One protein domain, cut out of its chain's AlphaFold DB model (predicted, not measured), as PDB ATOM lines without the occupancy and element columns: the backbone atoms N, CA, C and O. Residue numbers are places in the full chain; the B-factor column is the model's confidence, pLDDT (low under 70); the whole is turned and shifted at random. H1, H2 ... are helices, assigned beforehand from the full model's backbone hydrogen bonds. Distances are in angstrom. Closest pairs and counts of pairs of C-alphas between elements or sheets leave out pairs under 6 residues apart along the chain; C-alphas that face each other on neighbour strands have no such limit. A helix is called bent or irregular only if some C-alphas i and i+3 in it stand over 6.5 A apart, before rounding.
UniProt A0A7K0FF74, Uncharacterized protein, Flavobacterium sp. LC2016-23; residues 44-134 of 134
ATOM      1  N   SER A  44     -46.048 -41.822  15.532       68.88
ATOM      2  CA  SER A  44     -44.707 -42.272  15.124       68.88
ATOM      3  C   SER A  44     -44.280 -41.683  13.770       68.88
ATOM      4  O   SER A  44     -43.112 -41.372  13.558       68.88
ATOM      5  N   LYS A  45     -45.227 -41.426  12.857       74.00
ATOM      6  CA  LYS A  45     -44.943 -40.777  11.564       74.00
ATOM      7  C   LYS A  45     -44.496 -39.316  11.693       74.00
ATOM      8  O   LYS A  45     -43.690 -38.862  10.893       74.00
ATOM      9  N   ARG A  46     -45.002 -38.566  12.678       73.44
ATOM     10  CA  ARG A  46     -44.714 -37.127  12.826       73.44
ATOM     11  C   ARG A  46     -43.433 -36.829  13.603       73.44
ATOM     12  O   ARG A  46     -42.947 -35.709  13.512       73.44
ATOM     13  N   GLN A  47     -42.899 -37.789  14.362       74.12
ATOM     14  CA  GLN A  47     -41.730 -37.561  15.224       74.12
ATOM     15  C   GLN A  47     -40.616 -38.596  15.022       74.12
ATOM     16  O   GLN A  47     -39.477 -38.204  14.788       74.12
ATOM     17  N   LEU A  48     -40.923 -39.900  15.003       74.44
ATOM     18  CA  LEU A  48     -39.898 -40.938  14.827       74.44
ATOM     19  C   LEU A  48     -39.289 -40.926  13.416       74.44
ATOM     20  O   LEU A  48     -38.072 -40.995  13.277       74.44
ATOM     21  N   GLN A  49     -40.109 -40.788  12.367       81.06
ATOM     22  CA  GLN A  49     -39.600 -40.697  10.990       81.06
ATOM     23  C   GLN A  49     -38.652 -39.502  10.777       81.06
ATOM     24  O   GLN A  49     -37.567 -39.716  10.235       81.06
ATOM     25  N   PRO A  50     -38.997 -38.269  11.204       82.00
ATOM     26  CA  PRO A  50     -38.066 -37.145  11.155       82.00
ATOM     27  C   PRO A  50     -36.768 -37.396  11.924       82.00
ATOM     28  O   PRO A  50     -35.706 -37.108  11.387       82.00
ATOM     29  N   ILE A  51     -36.828 -37.985  13.125       79.75
ATOM     30  CA  ILE A  51     -35.630 -38.316  13.914       79.75
ATOM     31  C   ILE A  51     -34.720 -39.281  13.148       79.75
ATOM     32  O   ILE A  51     -33.543 -38.989  12.951       79.75
ATOM     33  N   ILE A  52     -35.267 -40.398  12.657       80.12
ATOM     34  CA  ILE A  52     -34.505 -41.397  11.892       80.12
ATOM     35  C   ILE A  52     -33.894 -40.762  10.639       80.12
ATOM     36  O   ILE A  52     -32.723 -40.991  10.330       80.12
ATOM     37  N   ARG A  53     -34.672 -39.944   9.920       83.62
ATOM     38  CA  ARG A  53     -34.208 -39.250   8.714       83.62
ATOM     39  C   ARG A  53     -33.070 -38.281   9.027       83.62
ATOM     40  O   ARG A  53     -32.078 -38.292   8.307       83.62
ATOM     41  N   SER A  54     -33.189 -37.484  10.086       82.94
ATOM     42  CA  SER A  54     -32.144 -36.547  10.509       82.94
ATOM     43  C   SER A  54     -30.864 -37.274  10.912       82.94
ATOM     44  O   SER A  54     -29.800 -36.919  10.420       82.94
ATOM     45  N   VAL A  55     -30.960 -38.343  11.712       83.00
ATOM     46  CA  VAL A  55     -29.795 -39.165  12.091       83.00
ATOM     47  C   VAL A  55     -29.131 -39.770  10.857       83.00
ATOM     48  O   VAL A  55     -27.913 -39.713  10.723       83.00
ATOM     49  N   THR A  56     -29.925 -40.295   9.921       83.69
ATOM     50  CA  THR A  56     -29.405 -40.882   8.681       83.69
ATOM     51  C   THR A  56     -28.662 -39.839   7.845       83.69
ATOM     52  O   THR A  56     -27.571 -40.122   7.374       83.69
ATOM     53  N   LEU A  57     -29.208 -38.627   7.699       83.44
ATOM     54  CA  LEU A  57     -28.557 -37.532   6.971       83.44
ATOM     55  C   LEU A  57     -27.269 -37.056   7.656       83.44
ATOM     56  O   LEU A  57     -26.284 -36.789   6.974       83.44
ATOM     57  N   SER A  58     -27.249 -36.968   8.988       83.25
ATOM     58  CA  SER A  58     -26.040 -36.604   9.732       83.25
ATOM     59  C   SER A  58     -24.940 -37.655   9.578       83.25
ATOM     60  O   SER A  58     -23.793 -37.300   9.319       83.25
ATOM     61  N   LEU A  59     -25.282 -38.943   9.684       83.38
ATOM     62  CA  LEU A  59     -24.335 -40.041   9.470       83.38
ATOM     63  C   LEU A  59     -23.833 -40.088   8.021       83.38
ATOM     64  O   LEU A  59     -22.646 -40.312   7.802       83.38
ATOM     65  N   ASP A  60     -24.714 -39.835   7.052       81.88
ATOM     66  CA  ASP A  60     -24.375 -39.727   5.629       81.88
ATOM     67  C   ASP A  60     -23.350 -38.608   5.393       81.88
ATOM     68  O   ASP A  60     -22.304 -38.838   4.788       81.88
ATOM     69  N   GLY A  61     -23.581 -37.428   5.976       81.06
ATOM     70  CA  GLY A  61     -22.641 -36.307   5.921       81.06
ATOM     71  C   GLY A  61     -21.283 -36.621   6.558       81.06
ATOM     72  O   GLY A  61     -20.250 -36.350   5.949       81.06
ATOM     73  N   LEU A  62     -21.271 -37.239   7.745       82.38
ATOM     74  CA  LEU A  62     -20.035 -37.620   8.442       82.38
ATOM     75  C   LEU A  62     -19.226 -38.661   7.658       82.38
ATOM     76  O   LEU A  62     -18.017 -38.508   7.493       82.38
ATOM     77  N   ALA A  63     -19.889 -39.700   7.148       80.56
ATOM     78  CA  ALA A  63     -19.244 -40.738   6.350       80.56
ATOM     79  C   ALA A  63     -18.699 -40.184   5.026       80.56
ATOM     80  O   ALA A  63     -17.621 -40.581   4.593       80.56
ATOM     81  N   CYS A  64     -19.415 -39.245   4.405       78.88
ATOM     82  CA  CYS A  64     -18.992 -38.594   3.172       78.88
ATOM     83  C   CYS A  64     -17.770 -37.686   3.391       78.88
ATOM     84  O   CYS A  64     -16.787 -37.815   2.667       78.88
ATOM     85  N   ALA A  65     -17.800 -36.829   4.418       76.38
ATOM     86  CA  ALA A  65     -16.713 -35.895   4.713       76.38
ATOM     87  C   ALA A  65     -15.444 -36.597   5.222       76.38
ATOM     88  O   ALA A  65     -14.346 -36.265   4.793       76.38
ATOM     89  N   GLY A  66     -15.581 -37.581   6.118       75.62
ATOM     90  CA  GLY A  66     -14.429 -38.297   6.675       75.62
ATOM     91  C   GLY A  66     -13.928 -39.427   5.777       75.62
ATOM     92  O   GLY A  66     -12.736 -39.539   5.510       75.62
ATOM     93  N   GLY A  67     -14.841 -40.278   5.302       75.44
ATOM     94  CA  GLY A  67     -14.495 -41.445   4.490       75.44
ATOM     95  C   GLY A  67     -14.119 -41.092   3.054       75.44
ATOM     96  O   GLY A  67     -13.258 -41.753   2.478       75.44
ATOM     97  N   GLY A  68     -14.733 -40.052   2.483       71.38
ATOM     98  CA  GLY A  68     -14.417 -39.580   1.137       71.38
ATOM     99  C   GLY A  68     -13.002 -39.015   1.037       71.38
ATOM    100  O   GLY A  68     -12.237 -39.485   0.201       71.38
ATOM    101  N   GLU A  69     -12.627 -38.099   1.934       72.00
ATOM    102  CA  GLU A  69     -11.278 -37.509   1.960       72.00
ATOM    103  C   GLU A  69     -10.207 -38.572   2.253       72.00
ATOM    104  O   GLU A  69      -9.212 -38.670   1.541       72.00
ATOM    105  N   LEU A  70     -10.451 -39.456   3.232       79.88
ATOM    106  CA  LEU A  70      -9.528 -40.549   3.554       79.88
ATOM    107  C   LEU A  70      -9.285 -41.473   2.359       79.88
ATOM    108  O   LEU A  70      -8.155 -41.900   2.128       79.88
ATOM    109  N   LEU A  71     -10.334 -41.819   1.612       74.69
ATOM    110  CA  LEU A  71     -10.183 -42.657   0.427       74.69
ATOM    111  C   LEU A  71      -9.503 -41.909  -0.718       74.69
ATOM    112  O   LEU A  71      -8.736 -42.533  -1.447       74.69
ATOM    113  N   ASN A  72      -9.750 -40.605  -0.855       72.00
ATOM    114  CA  ASN A  72      -9.068 -39.756  -1.825       72.00
ATOM    115  C   ASN A  72      -7.547 -39.786  -1.597       72.00
ATOM    116  O   ASN A  72      -6.786 -40.083  -2.519       72.00
ATOM    117  N   ASP A  73      -7.125 -39.608  -0.342       73.00
ATOM    118  CA  ASP A  73      -5.720 -39.654   0.067       73.00
ATOM    119  C   ASP A  73      -5.115 -41.060  -0.066       73.00
ATOM    120  O   ASP A  73      -4.033 -41.238  -0.632       73.00
ATOM    121  N   ALA A  74      -5.810 -42.087   0.435       77.25
ATOM    122  CA  ALA A  74      -5.317 -43.464   0.426       77.25
ATOM    123  C   ALA A  74      -5.153 -44.028  -0.994       77.25
ATOM    124  O   ALA A  74      -4.266 -44.848  -1.238       77.25
ATOM    125  N   LEU A  75      -6.013 -43.596  -1.919       72.50
ATOM    126  CA  LEU A  75      -6.023 -44.032  -3.315       72.50
ATOM    127  C   LEU A  75      -5.367 -43.010  -4.256       72.50
ATOM    128  O   LEU A  75      -5.380 -43.232  -5.459       72.50
ATOM    129  N   ARG A  76      -4.777 -41.926  -3.721       69.38
ATOM    130  CA  ARG A  76      -4.051 -40.878  -4.466       69.38
ATOM    131  C   ARG A  76      -4.827 -40.309  -5.658       69.38
ATOM    132  O   ARG A  76      -4.265 -40.053  -6.720       69.38
ATOM    133  N   ILE A  77      -6.128 -40.113  -5.487       66.38
ATOM    134  CA  ILE A  77      -6.981 -39.555  -6.530       66.38
ATOM    135  C   ILE A  77      -6.812 -38.025  -6.518       66.38
ATOM    136  O   ILE A  77      -7.206 -37.349  -5.575       66.38
ATOM    137  N   ASN A  78      -6.243 -37.451  -7.583       56.81
ATOM    138  CA  ASN A  78      -6.017 -35.997  -7.702       56.81
ATOM    139  C   ASN A  78      -7.280 -35.196  -8.098       56.81
ATOM    140  O   ASN A  78      -7.217 -33.989  -8.344       56.81
ATOM    141  N   GLY A  79      -8.438 -35.853  -8.198       57.38
ATOM    142  CA  GLY A  79      -9.691 -35.252  -8.654       57.38
ATOM    143  C   GLY A  79     -10.517 -34.652  -7.514       57.38
ATOM    144  O   GLY A  79     -10.643 -35.239  -6.444       57.38
ATOM    145  N   LYS A  80     -11.155 -33.500  -7.757       60.38
ATOM    146  CA  LYS A  80     -12.235 -33.008  -6.889       60.38
ATOM    147  C   LYS A  80     -13.490 -33.831  -7.148       60.38
ATOM    148  O   LYS A  80     -14.104 -33.669  -8.195       60.38
ATOM    149  N   ILE A  81     -13.874 -34.660  -6.185       62.81
ATOM    150  CA  ILE A  81     -15.118 -35.428  -6.255       62.81
ATOM    151  C   ILE A  81     -16.219 -34.650  -5.552       62.81
ATOM    152  O   ILE A  81     -16.049 -34.151  -4.436       62.81
ATOM    153  N   LYS A  82     -17.365 -34.506  -6.219       62.25
ATOM    154  CA  LYS A  82     -18.497 -33.765  -5.657       62.25
ATOM    155  C   LYS A  82     -19.125 -34.548  -4.503       62.25
ATOM    156  O   LYS A  82     -19.830 -35.534  -4.708       62.25
ATOM    157  N   TYR A  83     -18.896 -34.077  -3.280       64.12
ATOM    158  CA  TYR A  83     -19.455 -34.678  -2.071       64.12
ATOM    159  C   TYR A  83     -20.995 -34.624  -2.070       64.12
ATOM    160  O   TYR A  83     -21.601 -33.556  -2.170       64.12
ATOM    161  N   GLY A  84     -21.629 -35.796  -1.964       66.94
ATOM    162  CA  GLY A  84     -23.080 -35.968  -1.874       66.94
ATOM    163  C   GLY A  84     -23.455 -37.003  -0.814       66.94
ATOM    164  O   GLY A  84     -23.033 -36.895   0.334       66.94
ATOM    165  N   LYS A  85     -24.228 -38.027  -1.194       74.88
ATOM    166  CA  LYS A  85     -24.439 -39.199  -0.330       74.88
ATOM    167  C   LYS A  85     -23.144 -40.003  -0.221       74.88
ATOM    168  O   LYS A  85     -22.505 -40.237  -1.247       74.88
ATOM    169  N   TRP A  86     -22.807 -40.486   0.970       75.50
ATOM    170  CA  TRP A  86     -21.609 -41.264   1.281       75.50
ATOM    171  C   TRP A  86     -21.421 -42.411   0.294       75.50
ATOM    172  O   TRP A  86     -20.326 -42.616  -0.222       75.50
ATOM    173  N   ASN A  87     -22.505 -43.118  -0.028       76.50
ATOM    174  CA  ASN A  87     -22.447 -44.275  -0.903       76.50
ATOM    175  C   ASN A  87     -22.086 -43.883  -2.338       76.50
ATOM    176  O   ASN A  87     -21.280 -44.570  -2.951       76.50
ATOM    177  N   LYS A  88     -22.605 -42.763  -2.848       77.94
ATOM    178  CA  LYS A  88     -22.252 -42.248  -4.177       77.94
ATOM    179  C   LYS A  88     -20.828 -41.712  -4.212       77.94
ATOM    180  O   LYS A  88     -20.104 -42.030  -5.144       77.94
ATOM    181  N   SER A  89     -20.406 -40.973  -3.187       76.75
ATOM    182  CA  SER A  89     -19.049 -40.418  -3.115       76.75
ATOM    183  C   SER A  89     -17.991 -41.526  -3.053       76.75
ATOM    184  O   SER A  89     -17.078 -41.558  -3.872       76.75
ATOM    185  N   ILE A  90     -18.147 -42.496  -2.144       80.81
ATOM    186  CA  ILE A  90     -17.211 -43.623  -1.986       80.81
ATOM    187  C   ILE A  90     -17.223 -44.548  -3.213       80.81
ATOM    188  O   ILE A  90     -16.169 -45.031  -3.644       80.81
ATOM    189  N   SER A  91     -18.400 -44.789  -3.798       83.19
ATOM    190  CA  SER A  91     -18.520 -45.607  -5.011       83.19
ATOM    191  C   SER A  91     -17.938 -44.898  -6.235       83.19
ATOM    192  O   SER A  91     -17.283 -45.551  -7.039       83.19
ATOM    193  N   GLY A  92     -18.093 -43.574  -6.346       81.19
ATOM    194  CA  GLY A  92     -17.488 -42.756  -7.401       81.19
ATOM    195  C   GLY A  92     -15.959 -42.767  -7.343       81.19
ATOM    196  O   GLY A  92     -15.317 -43.075  -8.345       81.19
ATOM    197  N   ILE A  93     -15.376 -42.563  -6.153       79.50
ATOM    198  CA  ILE A  93     -13.933 -42.741  -5.893       79.50
ATOM    199  C   ILE A  93     -13.480 -44.131  -6.361       79.50
ATOM    200  O   ILE A  93     -12.581 -44.270  -7.186       79.50
ATOM    201  N   SER A  94     -14.136 -45.180  -5.860       83.06
ATOM    202  CA  SER A  94     -13.758 -46.570  -6.146       83.06
ATOM    203  C   SER A  94     -13.920 -46.938  -7.628       83.06
ATOM    204  O   SER A  94     -13.165 -47.760  -8.152       83.06
ATOM    205  N   GLY A  95     -14.899 -46.339  -8.309       83.31
ATOM    206  CA  GLY A  95     -15.117 -46.477  -9.745       83.31
ATOM    207  C   GLY A  95     -14.026 -45.793 -10.573       83.31
ATOM    208  O   GLY A  95     -13.518 -46.396 -11.518       83.31
ATOM    209  N   LEU A  96     -13.598 -44.585 -10.190       81.94
ATOM    210  CA  LEU A  96     -12.488 -43.882 -10.844       81.94
ATOM    211  C   LEU A  96     -11.182 -44.681 -10.757       81.94
ATOM    212  O   LEU A  96     -10.516 -44.855 -11.777       81.94
ATOM    213  N   VAL A  97     -10.864 -45.258  -9.592       81.75
ATOM    214  CA  VAL A  97      -9.672 -46.118  -9.435       81.75
ATOM    215  C   VAL A  97      -9.716 -47.321 -10.371       81.75
ATOM    216  O   VAL A  97      -8.699 -47.662 -10.966       81.75
ATOM    217  N   LYS A  98     -10.884 -47.941 -10.576       85.75
ATOM    218  CA  LYS A  98     -11.020 -49.036 -11.551       85.75
ATOM    219  C   LYS A  98     -10.710 -48.592 -12.978       85.75
ATOM    220  O   LYS A  98     -10.126 -49.375 -13.720       85.75
ATOM    221  N   ILE A  99     -11.145 -47.397 -13.372       82.19
ATOM    222  CA  ILE A  99     -10.972 -46.902 -14.744       82.19
ATOM    223  C   ILE A  99      -9.508 -46.569 -15.023       82.19
ATOM    224  O   ILE A  99      -9.011 -46.904 -16.096       82.19
ATOM    225  N   TYR A 100      -8.844 -45.901 -14.081       76.19
ATOM    226  CA  TYR A 100      -7.544 -45.286 -14.337       76.19
ATOM    227  C   TYR A 100      -6.353 -46.029 -13.723       76.19
ATOM    228  O   TYR A 100      -5.236 -45.860 -14.202       76.19
ATOM    229  N   GLU A 101      -6.572 -46.884 -12.719       80.62
ATOM    230  CA  GLU A 101      -5.500 -47.644 -12.069       80.62
ATOM    231  C   GLU A 101      -5.747 -49.156 -12.072       80.62
ATOM    232  O   GLU A 101      -5.065 -49.907 -12.769       80.62
ATOM    233  N   LYS A 102      -6.676 -49.632 -11.234       81.25
ATOM    234  CA  LYS A 102      -6.934 -51.057 -11.002       81.25
ATOM    235  C   LYS A 102      -8.282 -51.306 -10.342       81.25
ATOM    236  O   LYS A 102      -8.774 -50.523  -9.535       81.25
ATOM    237  N   ASP A 103      -8.846 -52.475 -10.608       84.31
ATOM    238  CA  ASP A 103     -10.060 -52.922  -9.929       84.31
ATOM    239  C   ASP A 103      -9.765 -53.323  -8.470       84.31
ATOM    240  O   ASP A 103      -8.933 -54.198  -8.209       84.31
ATOM    241  N   THR A 104     -10.449 -52.697  -7.510       84.44
ATOM    242  CA  THR A 104     -10.240 -52.925  -6.071       84.44
ATOM    243  C   THR A 104     -11.306 -53.839  -5.469       84.44
ATOM    244  O   THR A 104     -12.449 -53.915  -5.928       84.44
ATOM    245  N   TRP A 105     -10.951 -54.527  -4.377       86.12
ATOM    246  CA  TRP A 105     -11.910 -55.339  -3.618       86.12
ATOM    247  C   TRP A 105     -13.069 -54.488  -3.074       86.12
ATOM    248  O   TRP A 105     -14.208 -54.951  -3.065       86.12
ATOM    249  N   LEU A 106     -12.784 -53.236  -2.691       84.06
ATOM    250  CA  LEU A 106     -13.766 -52.281  -2.186       84.06
ATOM    251  C   LEU A 106     -14.832 -51.975  -3.243       84.06
ATOM    252  O   LEU A 106     -16.019 -52.083  -2.950       84.06
ATOM    253  N   ARG A 107     -14.437 -51.700  -4.492       86.75
ATOM    254  CA  ARG A 107     -15.394 -51.485  -5.588       86.75
ATOM    255  C   ARG A 107     -16.291 -52.705  -5.815       86.75
ATOM    256  O   ARG A 107     -17.506 -52.573  -5.925       86.75
ATOM    257  N   ARG A 108     -15.704 -53.909  -5.861       86.12
ATOM    258  CA  ARG A 108     -16.468 -55.163  -6.029       86.12
ATOM    259  C   ARG A 108     -17.460 -55.383  -4.891       86.12
ATOM    260  O   ARG A 108     -18.569 -55.853  -5.131       86.12
ATOM    261  N   PHE A 109     -17.056 -55.060  -3.665       87.19
ATOM    262  CA  PHE A 109     -17.919 -55.119  -2.494       87.19
ATOM    263  C   PHE A 109     -19.083 -54.124  -2.609       87.19
ATOM    264  O   PHE A 109     -20.236 -54.521  -2.452       87.19
ATOM    265  N   LEU A 110     -18.799 -52.871  -2.968       85.62
ATOM    266  CA  LEU A 110     -19.808 -51.822  -3.128       85.62
ATOM    267  C   LEU A 110     -20.831 -52.163  -4.218       85.62
ATOM    268  O   LEU A 110     -22.026 -52.110  -3.948       85.62
ATOM    269  N   ASP A 111     -20.395 -52.617  -5.396       86.69
ATOM    270  CA  ASP A 111     -21.304 -53.074  -6.461       86.69
ATOM    271  C   ASP A 111     -22.159 -54.276  -6.023       86.69
ATOM    272  O   ASP A 111     -23.312 -54.429  -6.427       86.69
ATOM    273  N   ARG A 112     -21.626 -55.156  -5.172       88.19
ATOM    274  CA  ARG A 112     -22.393 -56.301  -4.667       88.19
ATOM    275  C   ARG A 112     -23.467 -55.879  -3.667       88.19
ATOM    276  O   ARG A 112     -24.544 -56.468  -3.661       88.19
ATOM    277  N   CYS A 113     -23.169 -54.894  -2.826       85.62
ATOM    278  CA  CYS A 113     -24.069 -54.426  -1.775       85.62
ATOM    279  C   CYS A 113     -25.086 -53.385  -2.259       85.62
ATOM    280  O   CYS A 113     -26.194 -53.340  -1.731       85.62
ATOM    281  N   LEU A 114     -24.721 -52.546  -3.232       85.56
ATOM    282  CA  LEU A 114     -25.506 -51.378  -3.649       85.56
ATOM    283  C   LEU A 114     -26.166 -51.537  -5.026       85.56
ATOM    284  O   LEU A 114     -27.096 -50.796  -5.335       85.56
ATOM    285  N   GLY A 115     -25.728 -52.506  -5.833       85.00
ATOM    286  CA  GLY A 115     -26.280 -52.789  -7.156       85.00
ATOM    287  C   GLY A 115     -25.194 -52.977  -8.214       85.00
ATOM    288  O   GLY A 115     -24.124 -52.371  -8.150       85.00
ATOM    289  N   LYS A 116     -25.464 -53.826  -9.214       81.25
ATOM    290  CA  LYS A 116     -24.513 -54.064 -10.312       81.25
ATOM    291  C   LYS A 116     -24.188 -52.741 -11.016       81.25
ATOM    292  O   LYS A 116     -25.108 -52.010 -11.354       81.25
ATOM    293  N   ASN A 117     -22.900 -52.485 -11.257       82.06
ATOM    294  CA  ASN A 117     -22.368 -51.270 -11.890       82.06
ATOM    295  C   ASN A 117     -22.630 -49.957 -11.126       82.06
ATOM    296  O   ASN A 117     -22.411 -48.880 -11.679       82.06
ATOM    297  N   HIS A 118     -23.028 -50.024  -9.851       84.81
ATOM    298  CA  HIS A 118     -23.308 -48.838  -9.042       84.81
ATOM    299  C   HIS A 118     -22.118 -47.874  -8.970       84.81
ATOM    300  O   HIS A 118     -22.302 -46.658  -9.028       84.81
ATOM    301  N   CYS A 119     -20.895 -48.398  -8.868       81.88
ATOM    302  CA  CYS A 119     -19.691 -47.573  -8.828       81.88
ATOM    303  C   CYS A 119     -19.430 -46.849 -10.145       81.88
ATOM    304  O   CYS A 119     -18.999 -45.706 -10.104       81.88
ATOM    305  N   ASP A 120     -19.718 -47.469 -11.292       82.81
ATOM    306  CA  ASP A 120     -19.500 -46.843 -12.602       82.81
ATOM    307  C   ASP A 120     -20.547 -45.744 -12.874       82.81
ATOM    308  O   ASP A 120     -20.213 -44.692 -13.419       82.81
ATOM    309  N   GLU A 121     -21.796 -45.965 -12.447       84.31
ATOM    310  CA  GLU A 121     -22.908 -45.004 -12.539       84.31
ATOM    311  C   GLU A 121     -22.783 -43.832 -11.555       84.31
ATOM    312  O   GLU A 121     -23.385 -42.777 -11.750       84.31
ATOM    313  N   SER A 122     -22.021 -44.017 -10.476       83.00
ATOM    314  CA  SER A 122     -21.809 -42.981  -9.461       83.00
ATOM    315  C   SER A 122     -20.769 -41.939  -9.872       83.00
ATOM    316  O   SER A 122     -20.638 -40.929  -9.186       83.00
ATOM    317  N   ILE A 123     -20.039 -42.163 -10.968       80.31
ATOM    318  CA  ILE A 123     -19.035 -41.233 -11.486       80.31
ATOM    319  C   ILE A 123     -19.729 -40.193 -12.363       80.31
ATOM    320  O   ILE A 123     -20.321 -40.552 -13.382       80.31
ATOM    321  N   SER A 124     -19.616 -38.910 -12.019       77.56
ATOM    322  CA  SER A 124     -20.092 -37.841 -12.899       77.56
ATOM    323  C   SER A 124     -19.092 -37.538 -14.023       77.56
ATOM    324  O   SER A 124     -17.894 -37.805 -13.909       77.56
ATOM    325  N   ASP A 125     -19.572 -36.949 -15.121       78.25
ATOM    326  CA  ASP A 125     -18.704 -36.529 -16.231       78.25
ATOM    327  C   ASP A 125     -17.666 -35.483 -15.788       78.25
ATOM    328  O   ASP A 125     -16.525 -35.494 -16.253       78.25
ATOM    329  N   GLU A 126     -18.038 -34.631 -14.828       72.44
ATOM    330  CA  GLU A 126     -17.144 -33.666 -14.180       72.44
ATOM    331  C   GLU A 126     -16.009 -34.384 -13.432       72.44
ATOM    332  O   GLU A 126     -14.842 -34.036 -13.621       72.44
ATOM    333  N   ASP A 127     -16.317 -35.429 -12.653       71.44
ATOM    334  CA  ASP A 127     -15.302 -36.188 -11.908       71.44
ATOM    335  C   ASP A 127     -14.290 -36.852 -12.862       71.44
ATOM    336  O   ASP A 127     -13.083 -36.849 -12.604       71.44
ATOM    337  N   ARG A 128     -14.757 -37.370 -14.011       73.81
ATOM    338  CA  ARG A 128     -13.879 -37.931 -15.059       73.81
ATOM    339  C   ARG A 128     -12.960 -36.872 -15.653       73.81
ATOM    340  O   ARG A 128     -11.786 -37.156 -15.889       73.81
ATOM    341  N   PHE A 129     -13.492 -35.679 -15.917       74.75
ATOM    342  CA  PHE A 129     -12.731 -34.565 -16.472       74.75
ATOM    343  C   PHE A 129     -11.647 -34.081 -15.503       74.75
ATOM    344  O   PHE A 129     -10.499 -33.905 -15.912       74.75
ATOM    345  N   TYR A 130     -11.986 -33.908 -14.222       71.00
ATOM    346  CA  TYR A 130     -11.035 -33.441 -13.210       71.00
ATOM    347  C   TYR A 130      -9.923 -34.446 -12.935       71.00
ATOM    348  O   TYR A 130      -8.775 -34.027 -12.805       71.00
ATOM    349  N   TYR A 131     -10.249 -35.742 -12.884       70.75
ATOM    350  CA  TYR A 131      -9.257 -36.798 -12.674       70.75
ATOM    351  C   TYR A 131      -8.283 -36.930 -13.850       70.75
ATOM    352  O   TYR A 131      -7.113 -37.205 -13.653       70.75
ATOM    353  N   LYS A 132      -8.744 -36.745 -15.093       69.75
ATOM    354  CA  LYS A 132      -7.878 -36.884 -16.274       69.75
ATOM    355  C   LYS A 132      -6.910 -35.704 -16.457       69.75
ATOM    356  O   LYS A 132      -5.880 -35.863 -17.107       69.75
ATOM    357  N   ASN A 133      -7.271 -34.527 -15.950       66.38
ATOM    358  CA  ASN A 133      -6.545 -33.275 -16.174       66.38
ATOM    359  C   ASN A 133      -5.701 -32.814 -14.964       66.38
ATOM    360  O   ASN A 133      -5.175 -31.702 -15.009       66.38
ATOM    361  N   ASN A 134      -5.577 -33.632 -13.910       60.06
ATOM    362  CA  ASN A 134      -4.689 -33.446 -12.744       60.06
ATOM    363  C   ASN A 134      -4.018 -34.773 -12.366       60.06
ATOM    364  O   ASN A 134      -3.027 -34.746 -11.600       60.06
TER     365      ASN A 134
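AT A GLANCE: This is residues 44 to 134 of the 134 residues of an uncharacterized protein of Flavobacterium sp. LC2016-23 (UniProt A0A7K0FF74). One long helix, H1, sticks out as an arm with residues 44 to 56, while its later part packs along H2, the middle of a small helical body. H3 and the short H4 also pack on H2, and H5 lies near it. The printed part has 91 residues with five named helices, H1 to H5 along the chain, no named strand, and is all helix. It is only just compact, close to loose, with a radius of gyration of the C-alphas of 14.6 A, and its elongated outline spans 48 by 25 by 22 A.

IN THESE COORDINATES: Find C-alpha 44 at (-44.707, -42.272, 15.124); from there H1, residues 44 to 74, runs 42.1 A to C-alpha 74 at (-5.317, -43.464, 0.426). H1 is irregular, but only just: C-alphas 46 and 49 are 6.50 A apart. Look next for H2 at residues 86 to 100, 21.4 A long, and H3 at residues 105 to 114, 14.2 A long. H4 is residues 118 to 121, 5.2 A, and H5, residues 125 to 132, 10.8 A, ends at C-alpha 132 (-7.878, -36.884, -16.274).

HOW THE PARTS SIT: Start at H2, the hub. H1 touches it with residues 60 to 72 alone, at a shallow tilt of 28 degrees, the same way; the closest C-alphas, of Cys 64 and Trp 86, are 4.2 A apart. H3 touches H2 at a steep tilt of 45 degrees, opposite ways, closest at the C-alphas of Ser 94 and Arg 107, 5.2 A. H4 touches H2, closest at the C-alphas of Ser 91 and Cys 119, 4.5 A. H5 is close to H2 but not clearly touching, with the C-alphas of Leu 96 and Arg 128 closest at 7.4 A. H1 and H3 are apart. Every O i to N i+4 pair is within hydrogen-bond range in H2, H3 and H5, and 24 of 27 are in H1; H4 is too short for such a pair.

THE WHOLE: The C-alphas of Ser 44 and Asn 133, the two farthest apart, are 50.2 A from each other. The printed part has no cut, and the link from H1 to H2, 11 residues, is long. Look for pLDDT under 70 at residue 44, residues 76 to 84 and residues 132 to 134.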